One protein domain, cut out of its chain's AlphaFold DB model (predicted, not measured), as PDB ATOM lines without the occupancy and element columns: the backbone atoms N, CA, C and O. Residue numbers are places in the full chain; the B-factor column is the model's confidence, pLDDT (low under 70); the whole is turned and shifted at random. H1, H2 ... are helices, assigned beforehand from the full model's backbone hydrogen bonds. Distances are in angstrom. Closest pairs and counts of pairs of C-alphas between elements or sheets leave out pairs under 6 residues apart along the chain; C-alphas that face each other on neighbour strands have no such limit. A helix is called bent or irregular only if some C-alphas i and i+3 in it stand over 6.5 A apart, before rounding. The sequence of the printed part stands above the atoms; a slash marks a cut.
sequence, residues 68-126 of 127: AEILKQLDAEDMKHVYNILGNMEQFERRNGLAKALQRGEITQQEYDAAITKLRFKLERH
ATOM      1  N   ALA A  68     123.250 144.658 125.872       67.88
ATOM      2  CA  ALA A  68     122.846 145.225 124.589       67.88
ATOM      3  C   ALA A  68     123.869 146.216 123.998       67.88
ATOM      4  O   ALA A  68     124.094 146.214 122.791       67.88
ATOM      5  N   GLU A  69     124.497 147.065 124.811       69.88
ATOM      6  CA  GLU A  69     125.569 147.963 124.364       69.88
ATOM      7  C   GLU A  69     126.864 147.216 124.050       69.88
ATOM      8  O   GLU A  69     127.553 147.587 123.102       69.88
ATOM      9  N   ILE A  70     127.178 146.162 124.811       68.81
ATOM     10  CA  ILE A  70     128.326 145.286 124.540       68.81
ATOM     11  C   ILE A  70     128.142 144.601 123.180       68.81
ATOM     12  O   ILE A  70     129.030 144.677 122.336       68.81
ATOM     13  N   LEU A  71     126.966 144.017 122.927       65.88
ATOM     14  CA  LEU A  71     126.642 143.372 121.649       65.88
ATOM     15  C   LEU A  71     126.678 144.355 120.472       65.88
ATOM     16  O   LEU A  71     127.283 144.059 119.451       65.88
ATOM     17  N   LYS A  72     126.115 145.559 120.632       71.00
ATOM     18  CA  LYS A  72     126.178 146.598 119.591       71.00
ATOM     19  C   LYS A  72     127.607 147.032 119.262       71.00
ATOM     20  O   LYS A  72     127.879 147.392 118.121       71.00
ATOM     21  N   GLN A  73     128.503 147.053 120.247       71.69
ATOM     22  CA  GLN A  73     129.909 147.401 120.025       71.69
ATOM     23  C   GLN A  73     130.668 146.280 119.325       71.69
ATOM     24  O   GLN A  73     131.408 146.575 118.395       71.69
ATOM     25  N   LEU A  74     130.427 145.025 119.710       67.81
ATOM     26  CA  LEU A  74     130.956 143.853 119.011       67.81
ATOM     27  C   LEU A  74     130.508 143.826 117.544       67.81
ATOM     28  O   LEU A  74     131.356 143.747 116.664       67.81
ATOM     29  N   ASP A  75     129.214 144.018 117.270       74.81
ATOM     30  CA  ASP A  75     128.700 144.076 115.894       74.81
ATOM     31  C   ASP A  75     129.325 145.229 115.088       74.81
ATOM     32  O   ASP A  75     129.646 145.082 113.907       74.81
ATOM     33  N   ALA A  76     129.514 146.396 115.711       75.25
ATOM     34  CA  ALA A  76     130.132 147.546 115.057       75.25
ATOM     35  C   ALA A  76     131.630 147.331 114.780       75.25
ATOM     36  O   ALA A  76     132.129 147.746 113.730       75.25
ATOM     37  N   GLU A  77     132.355 146.693 115.699       73.69
ATOM     38  CA  GLU A  77     133.764 146.339 115.524       73.69
ATOM     39  C   GLU A  77     133.947 145.258 114.458       73.69
ATOM     40  O   GLU A  77     134.801 145.423 113.583       73.69
ATOM     41  N   ASP A  78     133.102 144.226 114.456       75.12
ATOM     42  CA  ASP A  78     133.101 143.177 113.435       75.12
ATOM     43  C   ASP A  78     132.817 143.767 112.051       75.12
ATOM     44  O   ASP A  78     133.557 143.515 111.096       75.12
ATOM     45  N   MET A  79     131.822 144.650 111.934       71.12
ATOM     46  CA  MET A  79     131.538 145.347 110.677       71.12
ATOM     47  C   MET A  79     132.686 146.260 110.235       71.12
ATOM     48  O   MET A  79     132.998 146.329 109.046       71.12
ATOM     49  N   LYS A  80     133.367 146.932 111.170       72.81
ATOM     50  CA  LYS A  80     134.559 147.740 110.869       72.81
ATOM     51  C   LYS A  80     135.723 146.867 110.399       72.81
ATOM     52  O   LYS A  80     136.459 147.259 109.492       72.81
ATOM     53  N   HIS A  81     135.888 145.684 110.983       72.62
ATOM     54  CA  HIS A  81     136.902 144.724 110.573       72.62
ATOM     55  C   HIS A  81     136.623 144.189 109.164       72.62
ATOM     56  O   HIS A  81     137.511 144.223 108.311       72.62
ATOM     57  N   VAL A  82     135.376 143.800 108.881       69.38
ATOM     58  CA  VAL A  82     134.929 143.376 107.546       69.38
ATOM     59  C   VAL A  82     135.118 144.496 106.524       69.38
ATOM     60  O   VAL A  82     135.683 144.258 105.459       69.38
ATOM     61  N   TYR A  83     134.735 145.732 106.851       65.00
ATOM     62  CA  TYR A  83     134.950 146.891 105.982       65.00
ATOM     63  C   TYR A  83     136.437 147.123 105.685       65.00
ATOM     64  O   TYR A  83     136.809 147.357 104.537       65.00
ATOM     65  N   ASN A  84     137.309 146.985 106.687       71.50
ATOM     66  CA  ASN A  84     138.755 147.075 106.492       71.50
ATOM     67  C   ASN A  84     139.298 145.941 105.613       71.50
ATOM     68  O   ASN A  84     140.154 146.190 104.766       71.50
ATOM     69  N   ILE A  85     138.826 144.704 105.777       68.31
ATOM     70  CA  ILE A  85     139.225 143.586 104.910       68.31
ATOM     71  C   ILE A  85     138.796 143.868 103.466       68.31
ATOM     72  O   ILE A  85     139.619 143.787 102.555       68.31
ATOM     73  N   LEU A  86     137.536 144.260 103.262       70.94
ATOM     74  CA  LEU A  86     136.977 144.531 101.938       70.94
ATOM     75  C   LEU A  86     137.651 145.732 101.261       70.94
ATOM     76  O   LEU A  86     138.032 145.637 100.096       70.94
ATOM     77  N   GLY A  87     137.892 146.824 101.990       71.81
ATOM     78  CA  GLY A  87     138.614 147.996 101.480       71.81
ATOM     79  C   GLY A  87     140.074 147.701 101.107       71.81
ATOM     80  O   GLY A  87     140.643 148.333 100.214       71.81
ATOM     81  N   ASN A  88     140.683 146.696 101.739       73.75
ATOM     82  CA  ASN A  88     142.040 146.256 101.425       73.75
ATOM     83  C   ASN A  88     142.095 145.164 100.340       73.75
ATOM     84  O   ASN A  88     143.158 144.954  99.748       73.75
ATOM     85  N   MET A  89     140.977 144.504 100.020       75.06
ATOM     86  CA  MET A  89     140.923 143.397  99.057       75.06
ATOM     87  C   MET A  89     141.295 143.843  97.636       75.06
ATOM     88  O   MET A  89     142.170 143.248  97.009       75.06
ATOM     89  N   GLU A  90     140.740 144.963  97.165       76.44
ATOM     90  CA  GLU A  90     141.048 145.523  95.837       76.44
ATOM     91  C   GLU A  90     142.539 145.907  95.701       76.44
ATOM     92  O   GLU A  90     143.138 145.878  94.623       76.44
ATOM     93  N   GLN A  91     143.189 146.286  96.803       77.06
ATOM     94  CA  GLN A  91     144.626 146.567  96.804       77.06
ATOM     95  C   GLN A  91     145.455 145.290  96.760       77.06
ATOM     96  O   GLN A  91     146.466 145.247  96.055       77.06
ATOM     97  N   PHE A  92     145.039 144.264  97.500       77.62
ATOM     98  CA  PHE A  92     145.702 142.968  97.499       77.62
ATOM     99  C   PHE A  92     145.682 142.346  96.101       77.62
ATOM    100  O   PHE A  92     146.723 141.911  95.610       77.62
ATOM    101  N   GLU A  93     144.540 142.399  95.414       82.50
ATOM    102  CA  GLU A  93     144.411 141.928  94.033       82.50
ATOM    103  C   GLU A  93     145.329 142.689  93.073       82.50
ATOM    104  O   GLU A  93     146.063 142.070  92.300       82.50
ATOM    105  N   ARG A  94     145.368 144.026  93.168       84.56
ATOM    106  CA  ARG A  94     146.250 144.856  92.332       84.56
ATOM    107  C   ARG A  94     147.732 144.570  92.576       84.56
ATOM    108  O   ARG A  94     148.487 144.425  91.617       84.56
ATOM    109  N   ARG A  95     148.159 144.430  93.836       86.75
ATOM    110  CA  ARG A  95     149.550 144.074  94.180       86.75
ATOM    111  C   ARG A  95     149.915 142.673  93.702       86.75
ATOM    112  O   ARG A  95     150.994 142.482  93.151       86.75
ATOM    113  N   ASN A  96     149.012 141.708  93.861       87.81
ATOM    114  CA  ASN A  96     149.212 140.342  93.383       87.81
ATOM    115  C   ASN A  96     149.301 140.287  91.847       87.81
ATOM    116  O   ASN A  96     150.137 139.573  91.298       87.81
ATOM    117  N   GLY A  97     148.484 141.078  91.143       90.19
ATOM    118  CA  GLY A  97     148.570 141.241  89.690       90.19
ATOM    119  C   GLY A  97     149.926 141.788  89.240       90.19
ATOM    120  O   GLY A  97     150.562 141.199  88.369       90.19
ATOM    121  N   LEU A  98     150.412 142.851  89.891       91.12
ATOM    122  CA  LEU A  98     151.736 143.423  89.620       91.12
ATOM    123  C   LEU A  98     152.871 142.429  89.902       91.12
ATOM    124  O   LEU A  98     153.791 142.308  89.100       91.12
ATOM    125  N   ALA A  99     152.792 141.674  91.000       90.88
ATOM    126  CA  ALA A  99     153.794 140.661  91.329       90.88
ATOM    127  C   ALA A  99     153.853 139.552  90.264       90.88
ATOM    128  O   ALA A  99     154.938 139.118  89.879       90.88
ATOM    129  N   LYS A 100     152.698 139.129  89.734       93.31
ATOM    130  CA  LYS A 100     152.631 138.160  88.630       93.31
ATOM    131  C   LYS A 100     153.213 138.722  87.333       93.31
ATOM    132  O   LYS A 100     153.936 138.002  86.654       93.31
ATOM    133  N   ALA A 101     152.927 139.980  87.001       92.06
ATOM    134  CA  ALA A 101     153.490 140.635  85.819       92.06
ATOM    135  C   ALA A 101     155.026 140.730  85.904       92.06
ATOM    136  O   ALA A 101     155.718 140.418  84.937       92.06
ATOM    137  N   LEU A 102     155.563 141.058  87.085       93.44
ATOM    138  CA  LEU A 102     157.007 141.084  87.337       93.44
ATOM    139  C   LEU A 102     157.634 139.691  87.177       93.44
ATOM    140  O   LEU A 102     158.644 139.541  86.498       93.44
ATOM    141  N   GLN A 103     157.008 138.654  87.744       93.44
ATOM    142  CA  GLN A 103     157.473 137.266  87.601       93.44
ATOM    143  C   GLN A 103     157.473 136.780  86.148       93.44
ATOM    144  O   GLN A 103     158.305 135.957  85.777       93.44
ATOM    145  N   ARG A 104     156.541 137.275  85.331       94.88
ATOM    146  CA  ARG A 104     156.467 136.974  83.895       94.88
ATOM    147  C   ARG A 104     157.436 137.803  83.053       94.88
ATOM    148  O   ARG A 104     157.552 137.541  81.861       94.88
ATOM    149  N   GLY A 105     158.112 138.788  83.646       93.00
ATOM    150  CA  GLY A 105     158.964 139.735  82.928       93.00
ATOM    151  C   GLY A 105     158.185 140.713  82.042       93.00
ATOM    152  O   GLY A 105     158.780 141.336  81.171       93.00
ATOM    153  N   GLU A 106     156.868 140.844  82.243       95.56
ATOM    154  CA  GLU A 106     156.019 141.808  81.522       95.56
ATOM    155  C   GLU A 106     156.282 143.248  81.983       95.56
ATOM    156  O   GLU A 106     156.035 144.194  81.241       95.56
ATOM    157  N   ILE A 107     156.783 143.402  83.211       94.44
ATOM    158  CA  ILE A 107     157.217 144.672  83.790       94.44
ATOM    159  C   ILE A 107     158.593 144.506  84.428       94.44
ATOM    160  O   ILE A 107     158.962 143.431  84.906       94.44
ATOM    161  N   THR A 108     159.342 145.598  84.469       94.56
ATOM    162  CA  THR A 108     160.626 145.696  85.158       94.56
ATOM    163  C   THR A 108     160.439 145.917  86.662       94.56
ATOM    164  O   THR A 108     159.390 146.369  87.130       94.56
ATOM    165  N   GLN A 109     161.493 145.656  87.443       93.19
ATOM    166  CA  GLN A 109     161.499 145.926  88.887       93.19
ATOM    167  C   GLN A 109     161.189 147.401  89.196       93.19
ATOM    168  O   GLN A 109     160.438 147.708  90.117       93.19
ATOM    169  N   GLN A 110     161.719 148.314  88.382       93.12
ATOM    170  CA  GLN A 110     161.528 149.751  88.555       93.12
ATOM    171  C   GLN A 110     160.067 150.171  88.320       93.12
ATOM    172  O   GLN A 110     159.531 151.006  89.050       93.12
ATOM    173  N   GLU A 111     159.394 149.565  87.338       91.31
ATOM    174  CA  GLU A 111     157.968 149.789  87.074       91.31
ATOM    175  C   GLU A 111     157.082 149.209  88.179       91.31
ATOM    176  O   GLU A 111     156.104 149.846  88.581       91.31
ATOM    177  N   TYR A 112     157.448 148.042  88.718       92.06
ATOM    178  CA  TYR A 112     156.784 147.463  89.883       92.06
ATOM    179  C   TYR A 112     156.861 148.406  91.095       92.06
ATOM    180  O   TYR A 112     155.829 148.744  91.682       92.06
ATOM    181  N   ASP A 113     158.053 148.907  91.427       91.56
ATOM    182  CA  ASP A 113     158.263 149.793  92.578       91.56
ATOM    183  C   ASP A 113     157.516 151.130  92.422       91.56
ATOM    184  O   ASP A 113     156.884 151.625  93.365       91.56
ATOM    185  N   ALA A 114     157.500 151.692  91.208       91.81
ATOM    186  CA  ALA A 114     156.727 152.890  90.893       91.81
ATOM    187  C   ALA A 114     155.210 152.656  91.031       91.81
ATOM    188  O   ALA A 114     154.495 153.488  91.604       91.81
ATOM    189  N   ALA A 115     154.702 151.513  90.560       89.50
ATOM    190  CA  ALA A 115     153.288 151.161  90.649       89.50
ATOM    191  C   ALA A 115     152.835 150.925  92.101       89.50
ATOM    192  O   ALA A 115     151.774 151.414  92.500       89.50
ATOM    193  N   ILE A 116     153.652 150.255  92.920       89.12
ATOM    194  CA  ILE A 116     153.398 150.072  94.358       89.12
ATOM    195  C   ILE A 116     153.365 151.417  95.084       89.12
ATOM    196  O   ILE A 116     152.459 151.668  95.886       89.12
ATOM    197  N   THR A 117     154.309 152.302  94.769       89.88
ATOM    198  CA  THR A 117     154.370 153.653  95.336       89.88
ATOM    199  C   THR A 117     153.105 154.444  94.997       89.88
ATOM    200  O   THR A 117     152.469 155.022  95.880       89.88
ATOM    201  N   LYS A 118     152.653 154.393  93.739       86.62
ATOM    202  CA  LYS A 118     151.419 155.055  93.290       86.62
ATOM    203  C   LYS A 118     150.158 154.479  93.942       86.62
ATOM    204  O   LYS A 118     149.249 155.237  94.282       86.62
ATOM    205  N   LEU A 119     150.102 153.160  94.149       82.69
ATOM    206  CA  LEU A 119     149.005 152.503  94.868       82.69
ATOM    207  C   LEU A 119     148.934 152.942  96.336       82.69
ATOM    208  O   LEU A 119     147.835 153.129  96.848       82.69
ATOM    209  N   ARG A 120     150.083 153.150  96.997       76.69
ATOM    210  CA  ARG A 120     150.144 153.667  98.374       76.69
ATOM    211  C   ARG A 120     149.626 155.106  98.461       76.69
ATOM    212  O   ARG A 120     148.752 155.379  99.273       76.69
ATOM    213  N   PHE A 121     150.073 155.994  97.573       69.94
ATOM    214  CA  PHE A 121     149.637 157.399  97.570       69.94
ATOM    215  C   PHE A 121     148.151 157.595  97.251       69.94
ATOM    216  O   PHE A 121     147.544 158.565  97.703       69.94
ATOM    217  N   LYS A 122     147.543 156.699  96.464       63.47
ATOM    218  CA  LYS A 122     146.101 156.765  96.194       63.47
ATOM    219  C   LYS A 122     145.270 156.491  97.456       63.47
ATOM    220  O   LYS A 122     144.154 156.984  97.540       63.47
ATOM    221  N   LEU A 123     145.812 155.759  98.430       59.53
ATOM    222  CA  LEU A 123     145.135 155.459  99.689       59.53
ATOM    223  C   LEU A 123     145.031 156.691 100.593       59.53
ATOM    224  O   LEU A 123     143.949 157.019 101.060       59.53
ATOM    225  N   GLU A 124     146.143 157.402 100.769       59.66
ATOM    226  CA  GLU A 124     146.253 158.551 101.682       59.66
ATOM    227  C   GLU A 124     145.407 159.757 101.247       59.66
ATOM    228  O   GLU A 124     145.143 160.647 102.043       59.66
ATOM    229  N   ARG A 125     144.965 159.804  99.983       58.16
ATOM    230  CA  ARG A 125     144.045 160.846  99.492       58.16
ATOM    231  C   ARG A 125     142.565 160.526  99.708       58.16
ATOM    232  O   ARG A 125     141.734 161.396  99.464       58.16
ATOM    233  N   HIS A 126     142.233 159.290 100.072       50.94
ATOM    234  CA  HIS A 126     140.852 158.824 100.226       50.94
ATOM    235  C   HIS A 126     140.515 158.368 101.656       50.94
ATOM    236  O   HIS A 126     139.378 157.964 101.893       50.94
TER     237      HIS A 126
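AT A GLANCE: This is residues 68 to 126 of the 127 residues of the protein "Secreted RxLR effector peptide protein, putative" of Phytophthora infestans (strain T30-4) (UniProt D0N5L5). A long, gently bent helix, H1, turns back through a tight link into a shorter helix, H2, making a lopsided helical hairpin: H2 runs beside the second arm, H1b, while the first arm, H1a, residues 68 to 87, sticks out alone. The 59 printed residues hold two named helices, H1 then H2, and no named strand: all helix. The whole is an extended rod, 55 by 23 by 10 A, with a radius of gyration of the C-alphas of 16.8 A.

HOW THE PARTS SIT: H1, residues 68 to 103, was assigned as one helix by its hydrogen bonds but is bent: C-alphas 87 and 90 are 6.6 A apart. Its arms H1a, residues 68 to 87, and H1b, residues 90 to 103, stand at a shallow tilt of 30 degrees. H1b and H2, residues 109 to 124, form a hairpin; they touch, closest at the C-alphas of Leu 98 and Tyr 112, 6.5 A, at a shallow tilt of 7 degrees, opposite ways. H1a and H2 are apart. Every O i to N i+4 pair is within hydrogen-bond range in H1a and H1b, 10 of 12 in H2.

IN THESE COORDINATES: H1a, 28.1 A long, begins at C-alpha 68 (122.846, 145.225, 124.589). H1b measures 20.1 A. H2, 23.6 A, ends at C-alpha 124 (146.253, 158.551, 101.682).

THE WHOLE: The C-alphas farthest apart, of Ala 68 and Gly 105, are 55.4 A apart. The printed part has no cut. Low confidence includes residues 68 to 71 and 121 to 126.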